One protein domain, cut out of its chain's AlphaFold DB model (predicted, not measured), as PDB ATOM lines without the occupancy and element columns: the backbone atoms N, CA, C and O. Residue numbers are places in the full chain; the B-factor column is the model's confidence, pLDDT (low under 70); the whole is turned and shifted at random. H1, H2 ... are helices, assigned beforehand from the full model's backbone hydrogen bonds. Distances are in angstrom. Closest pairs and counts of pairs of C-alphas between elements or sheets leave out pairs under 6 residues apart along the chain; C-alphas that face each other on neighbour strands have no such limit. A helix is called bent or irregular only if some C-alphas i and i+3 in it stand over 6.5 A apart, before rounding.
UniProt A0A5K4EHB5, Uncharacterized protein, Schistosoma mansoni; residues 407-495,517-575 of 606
ATOM      1  N   ARG A 407     155.920 150.374 145.951       76.90
ATOM      2  CA  ARG A 407     155.104 149.181 146.182       76.90
ATOM      3  C   ARG A 407     153.815 149.515 146.931       76.90
ATOM      4  O   ARG A 407     152.733 149.138 146.488       76.90
ATOM      5  N   SER A 408     153.902 150.266 148.029       71.23
ATOM      6  CA  SER A 408     152.731 150.710 148.798       71.23
ATOM      7  C   SER A 408     151.826 151.618 147.967       71.23
ATOM      8  O   SER A 408     150.603 151.506 148.035       71.23
ATOM      9  N   SER A 409     152.400 152.461 147.108       75.87
ATOM     10  CA  SER A 409     151.634 153.319 146.200       75.87
ATOM     11  C   SER A 409     150.887 152.514 145.139       75.87
ATOM     12  O   SER A 409     149.757 152.867 144.803       75.87
ATOM     13  N   ILE A 410     151.480 151.422 144.637       80.51
ATOM     14  CA  ILE A 410     150.769 150.465 143.780       80.51
ATOM     15  C   ILE A 410     149.616 149.840 144.562       80.51
ATOM     16  O   ILE A 410     148.510 149.817 144.044       80.51
ATOM     17  N   PHE A 411     149.812 149.389 145.805       78.15
ATOM     18  CA  PHE A 411     148.716 148.795 146.584       78.15
ATOM     19  C   PHE A 411     147.584 149.775 146.901       78.15
ATOM     20  O   PHE A 411     146.430 149.364 146.903       78.15
ATOM     21  N   ASN A 412     147.880 151.062 147.086       74.80
ATOM     22  CA  ASN A 412     146.853 152.091 147.267       74.80
ATOM     23  C   ASN A 412     146.022 152.345 145.996       74.80
ATOM     24  O   ASN A 412     144.914 152.870 146.075       74.80
ATOM     25  N   SER A 413     146.556 152.037 144.807       79.38
ATOM     26  CA  SER A 413     145.834 152.169 143.537       79.38
ATOM     27  C   SER A 413     146.388 151.208 142.469       79.38
ATOM     28  O   SER A 413     147.093 151.629 141.542       79.38
ATOM     29  N   PRO A 414     146.076 149.902 142.559       85.37
ATOM     30  CA  PRO A 414     146.740 148.876 141.748       85.37
ATOM     31  C   PRO A 414     146.239 148.832 140.301       85.37
ATOM     32  O   PRO A 414     146.840 148.178 139.450       85.37
ATOM     33  N   HIS A 415     145.142 149.531 139.995       87.13
ATOM     34  CA  HIS A 415     144.417 149.411 138.731       87.13
ATOM     35  C   HIS A 415     145.273 149.686 137.495       87.13
ATOM     36  O   HIS A 415     145.219 148.910 136.551       87.13
ATOM     37  N   TRP A 416     146.073 150.755 137.481       87.34
ATOM     38  CA  TRP A 416     146.902 151.079 136.314       87.34
ATOM     39  C   TRP A 416     148.010 150.033 136.102       87.34
ATOM     40  O   TRP A 416     148.274 149.645 134.965       87.34
ATOM     41  N   TYR A 417     148.608 149.539 137.192       91.22
ATOM     42  CA  TYR A 417     149.687 148.548 137.173       91.22
ATOM     43  C   TYR A 417     149.169 147.204 136.653       91.22
ATOM     44  O   TYR A 417     149.716 146.628 135.711       91.22
ATOM     45  N   LEU A 418     148.041 146.747 137.209       92.86
ATOM     46  CA  LEU A 418     147.353 145.541 136.759       92.86
ATOM     47  C   LEU A 418     146.807 145.689 135.335       92.86
ATOM     48  O   LEU A 418     146.822 144.712 134.588       92.86
ATOM     49  N   GLN A 419     146.368 146.884 134.923       93.39
ATOM     50  CA  GLN A 419     145.923 147.129 133.551       93.39
ATOM     51  C   GLN A 419     147.080 146.989 132.559       93.39
ATOM     52  O   GLN A 419     146.909 146.307 131.559       93.39
ATOM     53  N   MET A 420     148.271 147.533 132.842       94.89
ATOM     54  CA  MET A 420     149.439 147.359 131.961       94.89
ATOM     55  C   MET A 420     149.840 145.885 131.804       94.89
ATOM     56  O   MET A 420     150.166 145.447 130.699       94.89
ATOM     57  N   ILE A 421     149.778 145.108 132.892       95.48
ATOM     58  CA  ILE A 421     149.971 143.648 132.862       95.48
ATOM     59  C   ILE A 421     148.898 142.995 131.982       95.48
ATOM     60  O   ILE A 421     149.218 142.218 131.085       95.48
ATOM     61  N   THR A 422     147.632 143.341 132.211       95.71
ATOM     62  CA  THR A 422     146.480 142.783 131.490       95.71
ATOM     63  C   THR A 422     146.550 143.084 129.993       95.71
ATOM     64  O   THR A 422     146.383 142.172 129.188       95.71
ATOM     65  N   ASP A 423     146.868 144.323 129.614       95.83
ATOM     66  CA  ASP A 423     147.014 144.762 128.223       95.83
ATOM     67  C   ASP A 423     148.084 143.944 127.489       95.83
ATOM     68  O   ASP A 423     147.875 143.498 126.360       95.83
ATOM     69  N   ALA A 424     149.232 143.716 128.138       96.64
ATOM     70  CA  ALA A 424     150.308 142.916 127.568       96.64
ATOM     71  C   ALA A 424     149.897 141.445 127.410       96.64
ATOM     72  O   ALA A 424     150.127 140.859 126.354       96.64
ATOM     73  N   VAL A 425     149.248 140.853 128.417       96.19
ATOM     74  CA  VAL A 425     148.805 139.447 128.381       96.19
ATOM     75  C   VAL A 425     147.741 139.224 127.309       96.19
ATOM     76  O   VAL A 425     147.846 138.269 126.540       96.19
ATOM     77  N   ILE A 426     146.752 140.112 127.206       94.71
ATOM     78  CA  ILE A 426     145.733 140.054 126.151       94.71
ATOM     79  C   ILE A 426     146.394 140.130 124.775       94.71
ATOM     80  O   ILE A 426     146.125 139.294 123.917       94.71
ATOM     81  N   ALA A 427     147.328 141.062 124.579       94.16
ATOM     82  CA  ALA A 427     148.030 141.186 123.309       94.16
ATOM     83  C   ALA A 427     148.909 139.965 122.976       94.16
ATOM     84  O   ALA A 427     149.025 139.602 121.804       94.16
ATOM     85  N   ILE A 428     149.505 139.308 123.981       94.52
ATOM     86  CA  ILE A 428     150.217 138.031 123.816       94.52
ATOM     87  C   ILE A 428     149.251 136.945 123.319       94.52
ATOM     88  O   ILE A 428     149.550 136.266 122.333       94.52
ATOM     89  N   ILE A 429     148.081 136.816 123.956       92.40
ATOM     90  CA  ILE A 429     147.043 135.850 123.568       92.40
ATOM     91  C   ILE A 429     146.575 136.128 122.131       92.40
ATOM     92  O   ILE A 429     146.646 135.245 121.275       92.40
ATOM     93  N   ASP A 430     146.202 137.366 121.818       89.12
ATOM     94  CA  ASP A 430     145.704 137.749 120.494       89.12
ATOM     95  C   ASP A 430     146.728 137.523 119.376       89.12
ATOM     96  O   ASP A 430     146.368 137.211 118.236       89.12
ATOM     97  N   ARG A 431     148.022 137.692 119.674       88.09
ATOM     98  CA  ARG A 431     149.100 137.446 118.708       88.09
ATOM     99  C   ARG A 431     149.388 135.972 118.498       88.09
ATOM    100  O   ARG A 431     149.717 135.611 117.368       88.09
ATOM    101  N   SER A 432     149.193 135.128 119.511       86.10
ATOM    102  CA  SER A 432     149.261 133.673 119.331       86.10
ATOM    103  C   SER A 432     148.273 133.202 118.253       86.10
ATOM    104  O   SER A 432     148.616 132.378 117.408       86.10
ATOM    105  N   GLY A 433     147.104 133.851 118.172       72.78
ATOM    106  CA  GLY A 433     146.091 133.597 117.151       72.78
ATOM    107  C   GLY A 433     146.392 134.157 115.744       72.78
ATOM    108  O   GLY A 433     145.700 133.841 114.778       72.78
ATOM    109  N   LYS A 434     147.393 135.030 115.577       67.94
ATOM    110  CA  LYS A 434     147.671 135.728 114.301       67.94
ATOM    111  C   LYS A 434     148.920 135.222 113.577       67.94
ATOM    112  O   LYS A 434     149.187 135.703 112.475       67.94
ATOM    113  N   GLY A 435     149.659 134.270 114.151       57.16
ATOM    114  CA  GLY A 435     150.945 133.793 113.622       57.16
ATOM    115  C   GLY A 435     150.916 133.385 112.147       57.16
ATOM    116  O   GLY A 435     151.816 133.749 111.391       57.16
ATOM    117  N   SER A 436     149.819 132.764 111.701       52.13
ATOM    118  CA  SER A 436     149.620 132.359 110.300       52.13
ATOM    119  C   SER A 436     149.635 133.521 109.298       52.13
ATOM    120  O   SER A 436     149.885 133.299 108.118       52.13
ATOM    121  N   LYS A 437     149.409 134.766 109.739       58.86
ATOM    122  CA  LYS A 437     149.408 135.957 108.872       58.86
ATOM    123  C   LYS A 437     150.772 136.634 108.735       58.86
ATOM    124  O   LYS A 437     150.923 137.466 107.847       58.86
ATOM    125  N   GLN A 438     151.735 136.347 109.617       62.97
ATOM    126  CA  GLN A 438     152.996 137.104 109.700       62.97
ATOM    127  C   GLN A 438     154.218 136.367 109.120       62.97
ATOM    128  O   GLN A 438     155.318 136.901 109.205       62.97
ATOM    129  N   ASN A 439     154.050 135.185 108.508       68.34
ATOM    130  CA  ASN A 439     155.146 134.348 107.982       68.34
ATOM    131  C   ASN A 439     156.244 134.028 109.021       68.34
ATOM    132  O   ASN A 439     157.399 133.814 108.661       68.34
ATOM    133  N   ILE A 440     155.893 133.999 110.310       76.89
ATOM    134  CA  ILE A 440     156.811 133.622 111.390       76.89
ATOM    135  C   ILE A 440     156.598 132.135 111.681       76.89
ATOM    136  O   ILE A 440     155.447 131.734 111.883       76.89
ATOM    137  N   PRO A 441     157.660 131.311 111.718       80.84
ATOM    138  CA  PRO A 441     157.556 129.925 112.157       80.84
ATOM    139  C   PRO A 441     156.890 129.831 113.533       80.84
ATOM    140  O   PRO A 441     157.198 130.620 114.429       80.84
ATOM    141  N   SER A 442     155.998 128.856 113.709       79.96
ATOM    142  CA  SER A 442     155.214 128.706 114.944       79.96
ATOM    143  C   SER A 442     156.095 128.627 116.196       79.96
ATOM    144  O   SER A 442     155.766 129.253 117.200       79.96
ATOM    145  N   ASP A 443     157.233 127.932 116.119       82.81
ATOM    146  CA  ASP A 443     158.164 127.765 117.245       82.81
ATOM    147  C   ASP A 443     158.840 129.085 117.645       82.81
ATOM    148  O   ASP A 443     158.941 129.404 118.827       82.81
ATOM    149  N   GLN A 444     159.239 129.899 116.661       85.96
ATOM    150  CA  GLN A 444     159.841 131.214 116.913       85.96
ATOM    151  C   GLN A 444     158.824 132.189 117.511       85.96
ATOM    152  O   GLN A 444     159.160 132.984 118.390       85.96
ATOM    153  N   LEU A 445     157.570 132.134 117.047       87.07
ATOM    154  CA  LEU A 445     156.498 132.937 117.623       87.07
ATOM    155  C   LEU A 445     156.211 132.509 119.068       87.07
ATOM    156  O   LEU A 445     156.083 133.372 119.932       87.07
ATOM    157  N   ASP A 446     156.141 131.205 119.339       87.00
ATOM    158  CA  ASP A 446     155.926 130.680 120.690       87.00
ATOM    159  C   ASP A 446     157.026 131.120 121.663       87.00
ATOM    160  O   ASP A 446     156.730 131.621 122.748       87.00
ATOM    161  N   GLU A 447     158.294 131.004 121.263       88.72
ATOM    162  CA  GLU A 447     159.436 131.421 122.078       88.72
ATOM    163  C   GLU A 447     159.404 132.924 122.394       88.72
ATOM    164  O   GLU A 447     159.609 133.338 123.543       88.72
ATOM    165  N   LEU A 448     159.087 133.749 121.391       90.47
ATOM    166  CA  LEU A 448     158.946 135.194 121.543       90.47
ATOM    167  C   LEU A 448     157.812 135.541 122.515       90.47
ATOM    168  O   LEU A 448     158.008 136.330 123.441       90.47
ATOM    169  N   LEU A 449     156.635 134.935 122.339       92.32
ATOM    170  CA  LEU A 449     155.472 135.182 123.190       92.32
ATOM    171  C   LEU A 449     155.689 134.682 124.625       92.32
ATOM    172  O   LEU A 449     155.329 135.383 125.568       92.32
ATOM    173  N   CYS A 450     156.346 133.534 124.809       90.98
ATOM    174  CA  CYS A 450     156.755 133.045 126.127       90.98
ATOM    175  C   CYS A 450     157.754 133.994 126.803       90.98
ATOM    176  O   CYS A 450     157.662 134.233 128.007       90.98
ATOM    177  N   SER A 451     158.686 134.577 126.044       91.28
ATOM    178  CA  SER A 451     159.639 135.565 126.564       91.28
ATOM    179  C   SER A 451     158.940 136.854 127.009       91.28
ATOM    180  O   SER A 451     159.214 137.365 128.098       91.28
ATOM    181  N   CYS A 452     157.990 137.348 126.209       92.91
ATOM    182  CA  CYS A 452     157.106 138.453 126.586       92.91
ATOM    183  C   CYS A 452     156.324 138.132 127.866       92.91
ATOM    184  O   CYS A 452     156.268 138.947 128.787       92.91
ATOM    185  N   MET A 453     155.765 136.923 127.948       93.47
ATOM    186  CA  MET A 453     155.002 136.469 129.105       93.47
ATOM    187  C   MET A 453     155.865 136.441 130.368       93.47
ATOM    188  O   MET A 453     155.480 137.001 131.392       93.47
ATOM    189  N   ALA A 454     157.074 135.880 130.293       91.14
ATOM    190  CA  ALA A 454     158.013 135.841 131.411       91.14
ATOM    191  C   ALA A 454     158.398 137.245 131.913       91.14
ATOM    192  O   ALA A 454     158.554 137.450 133.120       91.14
ATOM    193  N   ALA A 455     158.526 138.224 131.010       90.08
ATOM    194  CA  ALA A 455     158.824 139.607 131.377       90.08
ATOM    195  C   ALA A 455     157.691 140.275 132.173       90.08
ATOM    196  O   ALA A 455     157.980 141.102 133.034       90.08
ATOM    197  N   ILE A 456     156.432 139.906 131.917       92.53
ATOM    198  CA  ILE A 456     155.238 140.461 132.577       92.53
ATOM    199  C   ILE A 456     154.850 139.685 133.842       92.53
ATOM    200  O   ILE A 456     154.405 140.266 134.828       92.53
ATOM    201  N   VAL A 457     155.074 138.375 133.853       88.50
ATOM    202  CA  VAL A 457     154.822 137.518 135.018       88.50
ATOM    203  C   VAL A 457     155.708 137.897 136.205       88.50
ATOM    204  O   VAL A 457     155.274 137.819 137.351       88.50
ATOM    205  N   ARG A 458     156.946 138.338 135.953       83.83
ATOM    206  CA  ARG A 458     157.879 138.753 137.010       83.83
ATOM    207  C   ARG A 458     157.339 139.902 137.883       83.83
ATOM    208  O   ARG A 458     157.249 139.678 139.088       83.83
ATOM    209  N   PRO A 459     156.967 141.079 137.337       88.13
ATOM    210  CA  PRO A 459     156.361 142.146 138.133       88.13
ATOM    211  C   PRO A 459     155.040 141.709 138.781       88.13
ATOM    212  O   PRO A 459     154.754 142.068 139.913       88.13
ATOM    213  N   PHE A 460     154.244 140.864 138.123       89.58
ATOM    214  CA  PHE A 460     153.020 140.348 138.740       89.58
ATOM    215  C   PHE A 460     153.287 139.504 140.002       89.58
ATOM    216  O   PHE A 460     152.646 139.710 141.029       89.58
ATOM    217  N   HIS A 461     154.238 138.567 139.954       85.30
ATOM    218  CA  HIS A 461     154.591 137.755 141.125       85.30
ATOM    219  C   HIS A 461     155.288 138.560 142.215       85.30
ATOM    220  O   HIS A 461     155.096 138.274 143.399       85.30
ATOM    221  N   ALA A 462     156.083 139.559 141.831       81.12
ATOM    222  CA  ALA A 462     156.738 140.439 142.783       81.12
ATOM    223  C   ALA A 462     155.709 141.126 143.696       81.12
ATOM    224  O   ALA A 462     155.975 141.237 144.893       81.12
ATOM    225  N   LEU A 463     154.490 141.424 143.215       80.85
ATOM    226  CA  LEU A 463     153.414 142.003 144.034       80.85
ATOM    227  C   LEU A 463     152.964 141.124 145.204       80.85
ATOM    228  O   LEU A 463     152.316 141.642 146.109       80.85
ATOM    229  N   ARG A 464     153.297 139.824 145.229       80.27
ATOM    230  CA  ARG A 464     152.878 138.885 146.288       80.27
ATOM    231  C   ARG A 464     151.392 139.042 146.633       80.27
ATOM    232  O   ARG A 464     151.020 139.174 147.789       80.27
ATOM    233  N   ILE A 465     150.538 139.035 145.613       79.22
ATOM    234  CA  ILE A 465     149.091 139.289 145.740       79.22
ATOM    235  C   ILE A 465     148.355 138.338 146.702       79.22
ATOM    236  O   ILE A 465     147.230 138.618 147.101       79.22
ATOM    237  N   GLU A 466     148.977 137.209 147.042       74.57
ATOM    238  CA  GLU A 466     148.461 136.199 147.968       74.57
ATOM    239  C   GLU A 466     148.786 136.526 149.440       74.57
ATOM    240  O   GLU A 466     148.328 135.820 150.333       74.57
ATOM    241  N   ASP A 467     149.571 137.575 149.701       73.20
ATOM    242  CA  ASP A 467     149.947 137.997 151.049       73.20
ATOM    243  C   ASP A 467     148.750 138.614 151.793       73.20
ATOM    244  O   ASP A 467     147.993 139.431 151.256       73.20
ATOM    245  N   HIS A 468     148.574 138.221 153.054       65.90
ATOM    246  CA  HIS A 468     147.405 138.575 153.858       65.90
ATOM    247  C   HIS A 468     147.284 140.084 154.098       65.90
ATOM    248  O   HIS A 468     146.168 140.584 154.242       65.90
ATOM    249  N   GLU A 469     148.401 140.815 154.105       65.77
ATOM    250  CA  GLU A 469     148.419 142.263 154.346       65.77
ATOM    251  C   GLU A 469     147.792 143.079 153.203       65.77
ATOM    252  O   GLU A 469     147.226 144.143 153.446       65.77
ATOM    253  N   VAL A 470     147.841 142.576 151.965       66.76
ATOM    254  CA  VAL A 470     147.362 143.290 150.759       66.76
ATOM    255  C   VAL A 470     146.096 142.681 150.160       66.76
ATOM    256  O   VAL A 470     145.480 143.256 149.259       66.76
ATOM    257  N   TYR A 471     145.685 141.524 150.681       68.03
ATOM    258  CA  TYR A 471     144.630 140.678 150.139       68.03
ATOM    259  C   TYR A 471     143.303 141.416 149.896       68.03
ATOM    260  O   TYR A 471     142.687 141.250 148.847       68.03
ATOM    261  N   ALA A 472     142.860 142.264 150.832       72.08
ATOM    262  CA  ALA A 472     141.555 142.929 150.734       72.08
ATOM    263  C   ALA A 472     141.454 143.894 149.537       72.08
ATOM    264  O   ALA A 472     140.444 143.900 148.827       72.08
ATOM    265  N   GLU A 473     142.501 144.686 149.302       72.46
ATOM    266  CA  GLU A 473     142.539 145.662 148.208       72.46
ATOM    267  C   GLU A 473     142.791 144.958 146.868       72.46
ATOM    268  O   GLU A 473     142.125 145.211 145.858       72.46
ATOM    269  N   MET A 474     143.698 143.980 146.880       83.21
ATOM    270  CA  MET A 474     144.111 143.252 145.689       83.21
ATOM    271  C   MET A 474     143.017 142.312 145.154       83.21
ATOM    272  O   MET A 474     142.791 142.261 143.944       83.21
ATOM    273  N   SER A 475     142.267 141.644 146.039       82.85
ATOM    274  CA  SER A 475     141.131 140.773 145.695       82.85
ATOM    275  C   SER A 475     140.122 141.471 144.773       82.85
ATOM    276  O   SER A 475     139.682 140.914 143.762       82.85
ATOM    277  N   ARG A 476     139.786 142.729 145.089       80.59
ATOM    278  CA  ARG A 476     138.828 143.533 144.318       80.59
ATOM    279  C   ARG A 476     139.407 143.978 142.981       80.59
ATOM    280  O   ARG A 476     138.700 143.954 141.973       80.59
ATOM    281  N   ALA A 477     140.679 144.370 142.965       86.79
ATOM    282  CA  ALA A 477     141.339 144.880 141.774       86.79
ATOM    283  C   ALA A 477     141.635 143.789 140.728       86.79
ATOM    284  O   ALA A 477     141.550 144.062 139.533       86.79
ATOM    285  N   ILE A 478     141.924 142.555 141.160       89.94
ATOM    286  CA  ILE A 478     142.269 141.417 140.285       89.94
ATOM    287  C   ILE A 478     141.088 140.906 139.456       89.94
ATOM    288  O   ILE A 478     141.297 140.341 138.380       89.94
ATOM    289  N   LYS A 479     139.850 141.127 139.913       89.06
ATOM    290  CA  LYS A 479     138.632 140.654 139.240       89.06
ATOM    291  C   LYS A 479     138.630 140.972 137.737       89.06
ATOM    292  O   LYS A 479     138.414 140.079 136.924       89.06
ATOM    293  N   VAL A 480     138.878 142.230 137.367       89.05
ATOM    294  CA  VAL A 480     138.807 142.697 135.969       89.05
ATOM    295  C   VAL A 480     139.929 142.103 135.095       89.05
ATOM    296  O   VAL A 480     139.615 141.578 134.022       89.05
ATOM    297  N   PRO A 481     141.209 142.101 135.528       93.28
ATOM    298  CA  PRO A 481     142.275 141.330 134.885       93.28
ATOM    299  C   PRO A 481     141.922 139.858 134.652       93.28
ATOM    300  O   PRO A 481     142.061 139.363 133.533       93.28
ATOM    301  N   LEU A 482     141.414 139.170 135.681       94.24
ATOM    302  CA  LEU A 482     141.058 137.753 135.605       94.24
ATOM    303  C   LEU A 482     139.963 137.505 134.561       94.24
ATOM    304  O   LEU A 482     140.124 136.645 133.696       94.24
ATOM    305  N   GLU A 483     138.871 138.276 134.607       92.57
ATOM    306  CA  GLU A 483     137.785 138.201 133.622       92.57
ATOM    307  C   GLU A 483     138.304 138.402 132.195       92.57
ATOM    308  O   GLU A 483     137.967 137.633 131.291       92.57
ATOM    309  N   SER A 484     139.149 139.415 132.001       93.29
ATOM    310  CA  SER A 484     139.642 139.806 130.683       93.29
ATOM    311  C   SER A 484     140.578 138.753 130.089       93.29
ATOM    312  O   SER A 484     140.407 138.371 128.930       93.29
ATOM    313  N   ILE A 485     141.521 138.232 130.881       94.82
ATOM    314  CA  ILE A 485     142.470 137.196 130.446       94.82
ATOM    315  C   ILE A 485     141.731 135.893 130.134       94.82
ATOM    316  O   ILE A 485     141.954 135.300 129.080       94.82
ATOM    317  N   VAL A 486     140.818 135.453 131.008       94.66
ATOM    318  CA  VAL A 486     140.061 134.207 130.792       94.66
ATOM    319  C   VAL A 486     139.134 134.326 129.580       94.66
ATOM    320  O   VAL A 486     139.011 133.372 128.811       94.66
ATOM    321  N   SER A 487     138.524 135.495 129.362       92.78
ATOM    322  CA  SER A 487     137.704 135.749 128.174       92.78
ATOM    323  C   SER A 487     138.508 135.598 126.878       92.78
ATOM    324  O   SER A 487     138.107 134.823 126.004       92.78
ATOM    325  N   HIS A 488     139.686 136.224 126.785       90.82
ATOM    326  CA  HIS A 488     140.555 136.106 125.607       90.82
ATOM    327  C   HIS A 488     141.137 134.697 125.452       90.82
ATOM    328  O   HIS A 488     141.213 134.176 124.345       90.82
ATOM    329  N   LEU A 489     141.472 134.013 126.547       90.26
ATOM    330  CA  LEU A 489     141.933 132.628 126.466       90.26
ATOM    331  C   LEU A 489     140.835 131.689 125.938       90.26
ATOM    332  O   LEU A 489     141.113 130.766 125.171       90.26
ATOM    333  N   SER A 490     139.577 131.937 126.319       88.47
ATOM    334  CA  SER A 490     138.437 131.143 125.854       88.47
ATOM    335  C   SER A 490     138.168 131.328 124.359       88.47
ATOM    336  O   SER A 490     137.850 130.351 123.677       88.47
ATOM    337  N   SER A 491     138.357 132.536 123.820       82.82
ATOM    338  CA  SER A 491     138.118 132.811 122.399       82.82
ATOM    339  C   SER A 491     139.116 132.083 121.490       82.82
ATOM    340  O   SER A 491     138.744 131.683 120.390       82.82
ATOM    341  N   CYS A 492     140.333 131.807 121.975       76.58
ATOM    342  CA  CYS A 492     141.330 130.998 121.267       76.58
ATOM    343  C   CYS A 492     141.087 129.481 121.363       76.58
ATOM    344  O   CYS A 492     141.708 128.715 120.629       76.58
ATOM    345  N   SER A 493     140.224 129.025 122.279       62.66
ATOM    346  CA  SER A 493     139.954 127.594 122.504       62.66
ATOM    347  C   SER A 493     138.783 127.040 121.691       62.66
ATOM    348  O   SER A 493     138.668 125.827 121.531       62.66
ATOM    349  N   VAL A 494     137.920 127.908 121.155       50.18
ATOM    350  CA  VAL A 494     136.791 127.480 120.325       50.18
ATOM    351  C   VAL A 494     137.316 127.158 118.928       50.18
ATOM    352  O   VAL A 494     137.520 128.035 118.085       50.18
ATOM    353  N   ILE A 495     137.516 125.869 118.659       42.57
ATOM    354  CA  ILE A 495     137.405 125.357 117.294       42.57
ATOM    355  C   ILE A 495     135.979 125.720 116.886       42.57
ATOM    356  O   ILE A 495     135.030 125.278 117.531       42.57
ATOM    357  N   THR A 517     145.283 128.136 117.332       69.70
ATOM    358  CA  THR A 517     145.308 127.626 118.696       69.70
ATOM    359  C   THR A 517     146.522 128.198 119.420       69.70
ATOM    360  O   THR A 517     147.646 128.093 118.930       69.70
ATOM    361  N   ILE A 518     146.301 128.798 120.591       82.07
ATOM    362  CA  ILE A 518     147.386 129.137 121.517       82.07
ATOM    363  C   ILE A 518     148.202 127.870 121.815       82.07
ATOM    364  O   ILE A 518     147.626 126.797 122.019       82.07
ATOM    365  N   SER A 519     149.532 127.973 121.828       84.08
ATOM    366  CA  SER A 519     150.373 126.814 122.132       84.08
ATOM    367  C   SER A 519     150.059 126.278 123.532       84.08
ATOM    368  O   SER A 519     149.693 127.029 124.445       84.08
ATOM    369  N   PHE A 520     150.226 124.967 123.721       85.39
ATOM    370  CA  PHE A 520     150.051 124.353 125.036       85.39
ATOM    371  C   PHE A 520     150.970 125.010 126.070       85.39
ATOM    372  O   PHE A 520     150.509 125.371 127.146       85.39
ATOM    373  N   ARG A 521     152.239 125.241 125.711       88.41
ATOM    374  CA  ARG A 521     153.242 125.861 126.581       88.41
ATOM    375  C   ARG A 521     152.828 127.258 127.040       88.41
ATOM    376  O   ARG A 521     152.886 127.539 128.231       88.41
ATOM    377  N   LEU A 522     152.397 128.126 126.125       89.47
ATOM    378  CA  LEU A 522     151.996 129.491 126.468       89.47
ATOM    379  C   LEU A 522     150.708 129.505 127.298       89.47
ATOM    380  O   LEU A 522     150.614 130.245 128.277       89.47
ATOM    381  N   LYS A 523     149.732 128.658 126.946       89.80
ATOM    382  CA  LYS A 523     148.501 128.484 127.726       89.80
ATOM    383  C   LYS A 523     148.809 128.018 129.147       89.80
ATOM    384  O   LYS A 523     148.285 128.592 130.097       89.80
ATOM    385  N   ASP A 524     149.657 127.003 129.277       89.41
ATOM    386  CA  ASP A 524     150.102 126.463 130.557       89.41
ATOM    387  C   ASP A 524     150.776 127.553 131.396       89.41
ATOM    388  O   ASP A 524     150.376 127.779 132.538       89.41
ATOM    389  N   PHE A 525     151.679 128.326 130.785       89.30
ATOM    390  CA  PHE A 525     152.345 129.461 131.420       89.30
ATOM    391  C   PHE A 525     151.328 130.470 131.983       89.30
ATOM    392  O   PHE A 525     151.365 130.796 133.171       89.30
ATOM    393  N   ILE A 526     150.384 130.945 131.162       93.35
ATOM    394  CA  ILE A 526     149.368 131.931 131.570       93.35
ATOM    395  C   ILE A 526     148.512 131.392 132.723       93.35
ATOM    396  O   ILE A 526     148.270 132.098 133.707       93.35
ATOM    397  N   VAL A 527     148.066 130.139 132.620       93.36
ATOM    398  CA  VAL A 527     147.221 129.505 133.636       93.36
ATOM    399  C   VAL A 527     147.958 129.397 134.972       93.36
ATOM    400  O   VAL A 527     147.435 129.822 136.004       93.36
ATOM    401  N   HIS A 528     149.189 128.889 134.955       90.37
ATOM    402  CA  HIS A 528     149.949 128.594 136.166       90.37
ATOM    403  C   HIS A 528     150.491 129.834 136.864       90.37
ATOM    404  O   HIS A 528     150.469 129.905 138.094       90.37
ATOM    405  N   HIS A 529     150.971 130.806 136.091       90.08
ATOM    406  CA  HIS A 529     151.711 131.941 136.634       90.08
ATOM    407  C   HIS A 529     150.880 133.216 136.790       90.08
ATOM    408  O   HIS A 529     151.293 134.110 137.520       90.08
ATOM    409  N   LEU A 530     149.704 133.307 136.160       93.52
ATOM    410  CA  LEU A 530     148.785 134.430 136.372       93.52
ATOM    411  C   LEU A 530     147.447 133.981 136.939       93.52
ATOM    412  O   LEU A 530     147.077 134.397 138.033       93.52
ATOM    413  N   ILE A 531     146.723 133.126 136.215       94.62
ATOM    414  CA  ILE A 531     145.321 132.836 136.536       94.62
ATOM    415  C   ILE A 531     145.198 132.156 137.902       94.62
ATOM    416  O   ILE A 531     144.377 132.578 138.712       94.62
ATOM    417  N   PHE A 532     145.999 131.129 138.196       93.82
ATOM    418  CA  PHE A 532     145.917 130.454 139.493       93.82
ATOM    419  C   PHE A 532     146.266 131.365 140.675       93.82
ATOM    420  O   PHE A 532     145.486 131.371 141.628       93.82
ATOM    421  N   PRO A 533     147.361 132.149 140.658       90.28
ATOM    422  CA  PRO A 533     147.578 133.171 141.682       90.28
ATOM    423  C   PRO A 533     146.418 134.175 141.796       90.28
ATOM    424  O   PRO A 533     145.995 134.492 142.903       90.28
ATOM    425  N   MET A 534     145.841 134.635 140.677       92.75
ATOM    426  CA  MET A 534     144.679 135.540 140.693       92.75
ATOM    427  C   MET A 534     143.456 134.905 141.365       92.75
ATOM    428  O   MET A 534     142.812 135.540 142.195       92.75
ATOM    429  N   ILE A 535     143.147 133.642 141.049       91.66
ATOM    430  CA  ILE A 535     142.038 132.900 141.668       91.66
ATOM    431  C   ILE A 535     142.254 132.761 143.177       91.66
ATOM    432  O   ILE A 535     141.296 132.897 143.935       91.66
ATOM    433  N   ARG A 536     143.494 132.502 143.606       88.11
ATOM    434  CA  ARG A 536     143.862 132.357 145.019       88.11
ATOM    435  C   ARG A 536     143.781 133.669 145.798       88.11
ATOM    436  O   ARG A 536     143.399 133.643 146.961       88.11
ATOM    437  N   ALA A 537     144.084 134.794 145.154       86.53
ATOM    438  CA  ALA A 537     143.988 136.123 145.753       86.53
ATOM    439  C   ALA A 537     142.553 136.694 145.789       86.53
ATOM    440  O   ALA A 537     142.289 137.652 146.512       86.53
ATOM    441  N   CYS A 538     141.615 136.151 145.007       84.96
ATOM    442  CA  CYS A 538     140.228 136.611 145.002       84.96
ATOM    443  C   CYS A 538     139.424 136.028 146.171       84.96
ATOM    444  O   CYS A 538     139.205 134.820 146.276       84.96
ATOM    445  N   ASP A 539     138.854 136.906 146.993       83.77
ATOM    446  CA  ASP A 539     137.858 136.521 147.984       83.77
ATOM    447  C   ASP A 539     136.572 135.966 147.339       83.77
ATOM    448  O   ASP A 539     136.308 136.097 146.138       83.77
ATOM    449  N   LYS A 540     135.734 135.327 148.166       84.72
ATOM    450  CA  LYS A 540     134.485 134.693 147.714       84.72
ATOM    451  C   LYS A 540     133.539 135.677 147.019       84.72
ATOM    452  O   LYS A 540     132.839 135.277 146.089       84.72
ATOM    453  N   TRP A 541     133.498 136.933 147.464       85.06
ATOM    454  CA  TRP A 541     132.634 137.958 146.889       85.06
ATOM    455  C   TRP A 541     133.162 138.412 145.525       85.06
ATOM    456  O   TRP A 541     132.417 138.360 144.547       85.06
ATOM    457  N   ALA A 542     134.447 138.761 145.422       85.76
ATOM    458  CA  ALA A 542     135.103 139.159 144.178       85.76
ATOM    459  C   ALA A 542     135.029 138.043 143.128       85.76
ATOM    460  O   ALA A 542     134.667 138.293 141.978       85.76
ATOM    461  N   MET A 543     135.258 136.793 143.539       89.01
ATOM    462  CA  MET A 543     135.107 135.617 142.683       89.01
ATOM    463  C   MET A 543     133.651 135.395 142.244       89.01
ATOM    464  O   MET A 543     133.385 135.059 141.089       89.01
ATOM    465  N   GLY A 544     132.682 135.601 143.143       87.62
ATOM    466  CA  GLY A 544     131.257 135.565 142.803       87.62
ATOM    467  C   GLY A 544     130.896 136.610 141.746       87.62
ATOM    468  O   GLY A 544     130.224 136.297 140.764       87.62
ATOM    469  N   GLN A 545     131.418 137.827 141.897       87.61
ATOM    470  CA  GLN A 545     131.257 138.902 140.924       87.61
ATOM    471  C   GLN A 545     131.942 138.585 139.586       87.61
ATOM    472  O   GLN A 545     131.352 138.857 138.542       87.61
ATOM    473  N   ALA A 546     133.125 137.958 139.600       87.73
ATOM    474  CA  ALA A 546     133.826 137.517 138.391       87.73
ATOM    475  C   ALA A 546     132.988 136.533 137.561       87.73
ATOM    476  O   ALA A 546     132.818 136.683 136.351       87.73
ATOM    477  N   LYS A 547     132.370 135.552 138.230       88.21
ATOM    478  CA  LYS A 547     131.487 134.559 137.594       88.21
ATOM    479  C   LYS A 547     130.220 135.155 136.980       88.21
ATOM    480  O   LYS A 547     129.645 134.547 136.071       88.21
ATOM    481  N   LEU A 548     129.744 136.279 137.514       86.39
ATOM    482  CA  LEU A 548     128.579 136.995 136.996       86.39
ATOM    483  C   LEU A 548     128.953 137.915 135.828       86.39
ATOM    484  O   LEU A 548     128.195 137.995 134.863       86.39
ATOM    485  N   GLY A 549     130.104 138.590 135.912       81.95
ATOM    486  CA  GLY A 549     130.566 139.563 134.920       81.95
ATOM    487  C   GLY A 549     131.139 138.945 133.645       81.95
ATOM    488  O   GLY A 549     130.994 139.525 132.568       81.95
ATOM    489  N   ILE A 550     131.751 137.759 133.744       90.15
ATOM    490  CA  ILE A 550     132.502 137.172 132.633       90.15
ATOM    491  C   ILE A 550     131.613 136.784 131.439       90.15
ATOM    492  O   ILE A 550     130.591 136.102 131.565       90.15
ATOM    493  N   LYS A 551     132.043 137.201 130.245       84.85
ATOM    494  CA  LYS A 551     131.431 136.892 128.945       84.85
ATOM    495  C   LYS A 551     132.534 136.559 127.932       84.85
ATOM    496  O   LYS A 551     133.627 137.110 128.067       84.85
ATOM    497  N   PRO A 552     132.275 135.731 126.900       87.87
ATOM    498  CA  PRO A 552     131.046 134.965 126.609       87.87
ATOM    499  C   PRO A 552     130.845 133.732 127.525       87.87
ATOM    500  O   PRO A 552     131.648 133.473 128.414       87.87
ATOM    501  N   HIS A 553     129.773 132.946 127.323       86.09
ATOM    502  CA  HIS A 553     129.452 131.773 128.165       86.09
ATOM    503  C   HIS A 553     130.580 130.722 128.213       86.09
ATOM    504  O   HIS A 553     130.809 130.114 129.258       86.09
ATOM    505  N   CYS A 554     131.327 130.523 127.120       87.03
ATOM    506  CA  CYS A 554     132.479 129.614 127.123       87.03
ATOM    507  C   CYS A 554     133.598 130.080 128.073       87.03
ATOM    508  O   CYS A 554     134.207 129.245 128.738       87.03
ATOM    509  N   ALA A 555     133.801 131.392 128.240       91.10
ATOM    510  CA  ALA A 555     134.728 131.940 129.231       91.10
ATOM    511  C   ALA A 555     134.292 131.610 130.664       91.10
ATOM    512  O   ALA A 555     135.119 131.275 131.508       91.10
ATOM    513  N   LYS A 556     132.981 131.642 130.935       91.51
ATOM    514  CA  LYS A 556     132.422 131.254 132.237       91.51
ATOM    515  C   LYS A 556     132.655 129.775 132.547       91.51
ATOM    516  O   LYS A 556     132.998 129.439 133.680       91.51
ATOM    517  N   ALA A 557     132.484 128.901 131.554       90.07
ATOM    518  CA  ALA A 557     132.778 127.477 131.697       90.07
ATOM    519  C   ALA A 557     134.270 127.244 131.994       90.07
ATOM    520  O   ALA A 557     134.594 126.556 132.960       90.07
ATOM    521  N   LEU A 558     135.157 127.903 131.239       92.35
ATOM    522  CA  LEU A 558     136.603 127.847 131.455       92.35
ATOM    523  C   LEU A 558     136.996 128.357 132.851       92.35
ATOM    524  O   LEU A 558     137.759 127.695 133.548       92.35
ATOM    525  N   LEU A 559     136.437 129.484 133.302       93.92
ATOM    526  CA  LEU A 559     136.685 130.010 134.648       93.92
ATOM    527  C   LEU A 559     136.275 129.003 135.731       93.92
ATOM    528  O   LEU A 559     137.020 128.786 136.682       93.92
ATOM    529  N   ASN A 560     135.104 128.375 135.600       92.81
ATOM    530  CA  ASN A 560     134.649 127.377 136.567       92.81
ATOM    531  C   ASN A 560     135.578 126.158 136.621       92.81
ATOM    532  O   ASN A 560     135.875 125.695 137.721       92.81
ATOM    533  N   GLN A 561     136.060 125.685 135.470       93.05
ATOM    534  CA  GLN A 561     137.049 124.608 135.406       93.05
ATOM    535  C   GLN A 561     138.350 125.012 136.113       93.05
ATOM    536  O   GLN A 561     138.794 124.318 137.021       93.05
ATOM    537  N   LEU A 562     138.896 126.188 135.792       94.06
ATOM    538  CA  LEU A 562     140.135 126.697 136.391       94.06
ATOM    539  C   LEU A 562     140.027 126.882 137.914       94.06
ATOM    540  O   LEU A 562     141.005 126.688 138.629       94.06
ATOM    541  N   ILE A 563     138.843 127.230 138.430       92.14
ATOM    542  CA  ILE A 563     138.591 127.315 139.877       92.14
ATOM    543  C   ILE A 563     138.625 125.932 140.534       92.14
ATOM    544  O   ILE A 563     139.137 125.807 141.645       92.14
ATOM    545  N   ILE A 564     138.064 124.908 139.886       90.43
ATOM    546  CA  ILE A 564     138.121 123.527 140.386       90.43
ATOM    547  C   ILE A 564     139.580 123.058 140.402       90.43
ATOM    548  O   ILE A 564     140.056 122.603 141.440       90.43
ATOM    549  N   ASP A 565     140.313 123.281 139.310       89.52
ATOM    550  CA  ASP A 565     141.727 122.909 139.190       89.52
ATOM    551  C   ASP A 565     142.601 123.602 140.249       89.52
ATOM    552  O   ASP A 565     143.465 122.972 140.864       89.52
ATOM    553  N   ALA A 566     142.359 124.891 140.510       87.18
ATOM    554  CA  ALA A 566     143.070 125.647 141.540       87.18
ATOM    555  C   ALA A 566     142.795 125.111 142.956       87.18
ATOM    556  O   ALA A 566     143.710 125.048 143.776       87.18
ATOM    557  N   LYS A 567     141.554 124.695 143.249       84.15
ATOM    558  CA  LYS A 567     141.196 124.099 144.547       84.15
ATOM    559  C   LYS A 567     141.876 122.755 144.771       84.15
ATOM    560  O   LYS A 567     142.494 122.578 145.813       84.15
ATOM    561  N   ILE A 568     141.830 121.865 143.777       82.22
ATOM    562  CA  ILE A 568     142.478 120.545 143.842       82.22
ATOM    563  C   ILE A 568     143.983 120.702 144.109       82.22
ATOM    564  O   ILE A 568     144.568 119.964 144.896       82.22
ATOM    565  N   ARG A 569     144.626 121.699 143.491       77.00
ATOM    566  CA  ARG A 569     146.051 121.981 143.722       77.00
ATOM    567  C   ARG A 569     146.351 122.508 145.116       77.00
ATOM    568  O   ARG A 569     147.387 122.146 145.657       77.00
ATOM    569  N   ASN A 570     145.478 123.340 145.675       69.02
ATOM    570  CA  ASN A 570     145.652 123.863 147.029       69.02
ATOM    571  C   ASN A 570     145.440 122.788 148.097       69.02
ATOM    572  O   ASN A 570     146.188 122.760 149.065       69.02
ATOM    573  N   GLU A 571     144.458 121.900 147.921       56.43
ATOM    574  CA  GLU A 571     144.221 120.776 148.841       56.43
ATOM    575  C   GLU A 571     145.397 119.791 148.850       56.43
ATOM    576  O   GLU A 571     145.749 119.261 149.898       56.43
ATOM    577  N   ASN A 572     146.076 119.620 147.712       47.82
ATOM    578  CA  ASN A 572     147.288 118.802 147.610       47.82
ATOM    579  C   ASN A 572     148.572 119.514 148.094       47.82
ATOM    580  O   ASN A 572     149.653 118.928 148.030       47.82
ATOM    581  N   PHE A 573     148.489 120.770 148.548       34.11
ATOM    582  CA  PHE A 573     149.630 121.572 149.002       34.11
ATOM    583  C   PHE A 573     149.679 121.619 150.543       34.11
ATOM    584  O   PHE A 573     149.455 122.653 151.168       34.11
ATOM    585  N   GLU A 574     150.000 120.489 151.180       27.00
ATOM    586  CA  GLU A 574     150.404 120.457 152.595       27.00
ATOM    587  C   GLU A 574     151.825 121.029 152.744       27.00
ATOM    588  O   GLU A 574     152.824 120.314 152.795       27.00
ATOM    589  N   GLY A 575     151.945 122.353 152.773       30.54
ATOM    590  CA  GLY A 575     153.206 123.027 153.064       30.54
ATOM    591  C   GLY A 575     152.995 124.519 153.308       30.54
ATOM    592  O   GLY A 575     152.120 125.116 152.678       30.54
TER     593      GLY A 575
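What this domain is: This is residues 407 to 495 and 517 to 575 of the 606 residues of an uncharacterized protein of Schistosoma mansoni (UniProt A0A5K4EHB5). Four long helices, H2 to H5, stand side by side in an up-and-down bundle, each running against the one before it in the chain. H7 crosses outside H4 and H5, H6 packs beside H4, and short H1 sits at the end where H2 and H4 begin. The printed part has 148 residues, with seven named helices, H1 to H7 in order, and no named strand: all helix. It is compact, with a radius of gyration of the C-alphas of 15.4 A and spans of 47 by 32 by 31 A.

Where its parts are: H1, residues 407 to 412, begins at C-alpha 407 (155.104, 149.181, 146.182). H2 is residues 415 to 432, 25.4 A; H3 442 to 462, 30.2 A; H4 471 to 491, 29.6 A; H5 520 to 537, 24.6 A; H6 540 to 549, 14.2 A. H7, residues 553 to 571, 27.7 A, ends at C-alpha 571 (144.221, 120.776, 148.841). H4 and H5 are only just irregular: C-alphas 477 and 480 are 6.7 A apart, and 529 and 532 are 6.6 A apart.

How they stand to each other: H4 is the hub, touching five helices. Its closest C-alphas to H2 are Pro 481 and Thr 422, 5.6 A, at a shallow tilt of 17 degrees, the same way. With residues 486 to 491 alone it touches H7 at a steep tilt of 53 degrees, closest at the C-alphas of Ser 487 and Ala 555, 4.9 A. H2 and H3 form a helical hairpin, closest at the C-alphas of Ile 428 and Leu 449, 6.0 A. Every O i to N i+4 pair is within hydrogen-bond range in H1, H2, H6 and H7; H3 has 16 of 17, H4 13 of 17, H5 12 of 14.

The domain as a whole: Residues 496 to 516 are not printed; C-alphas 495 and 517 are 8.3 A apart. Of the links printed whole, none is long. Residues 436 to 441 stand free. The model's pLDDT is under 70 at residues 434 to 439, 468 to 471, 493 to 495, 517 and 570 to 575.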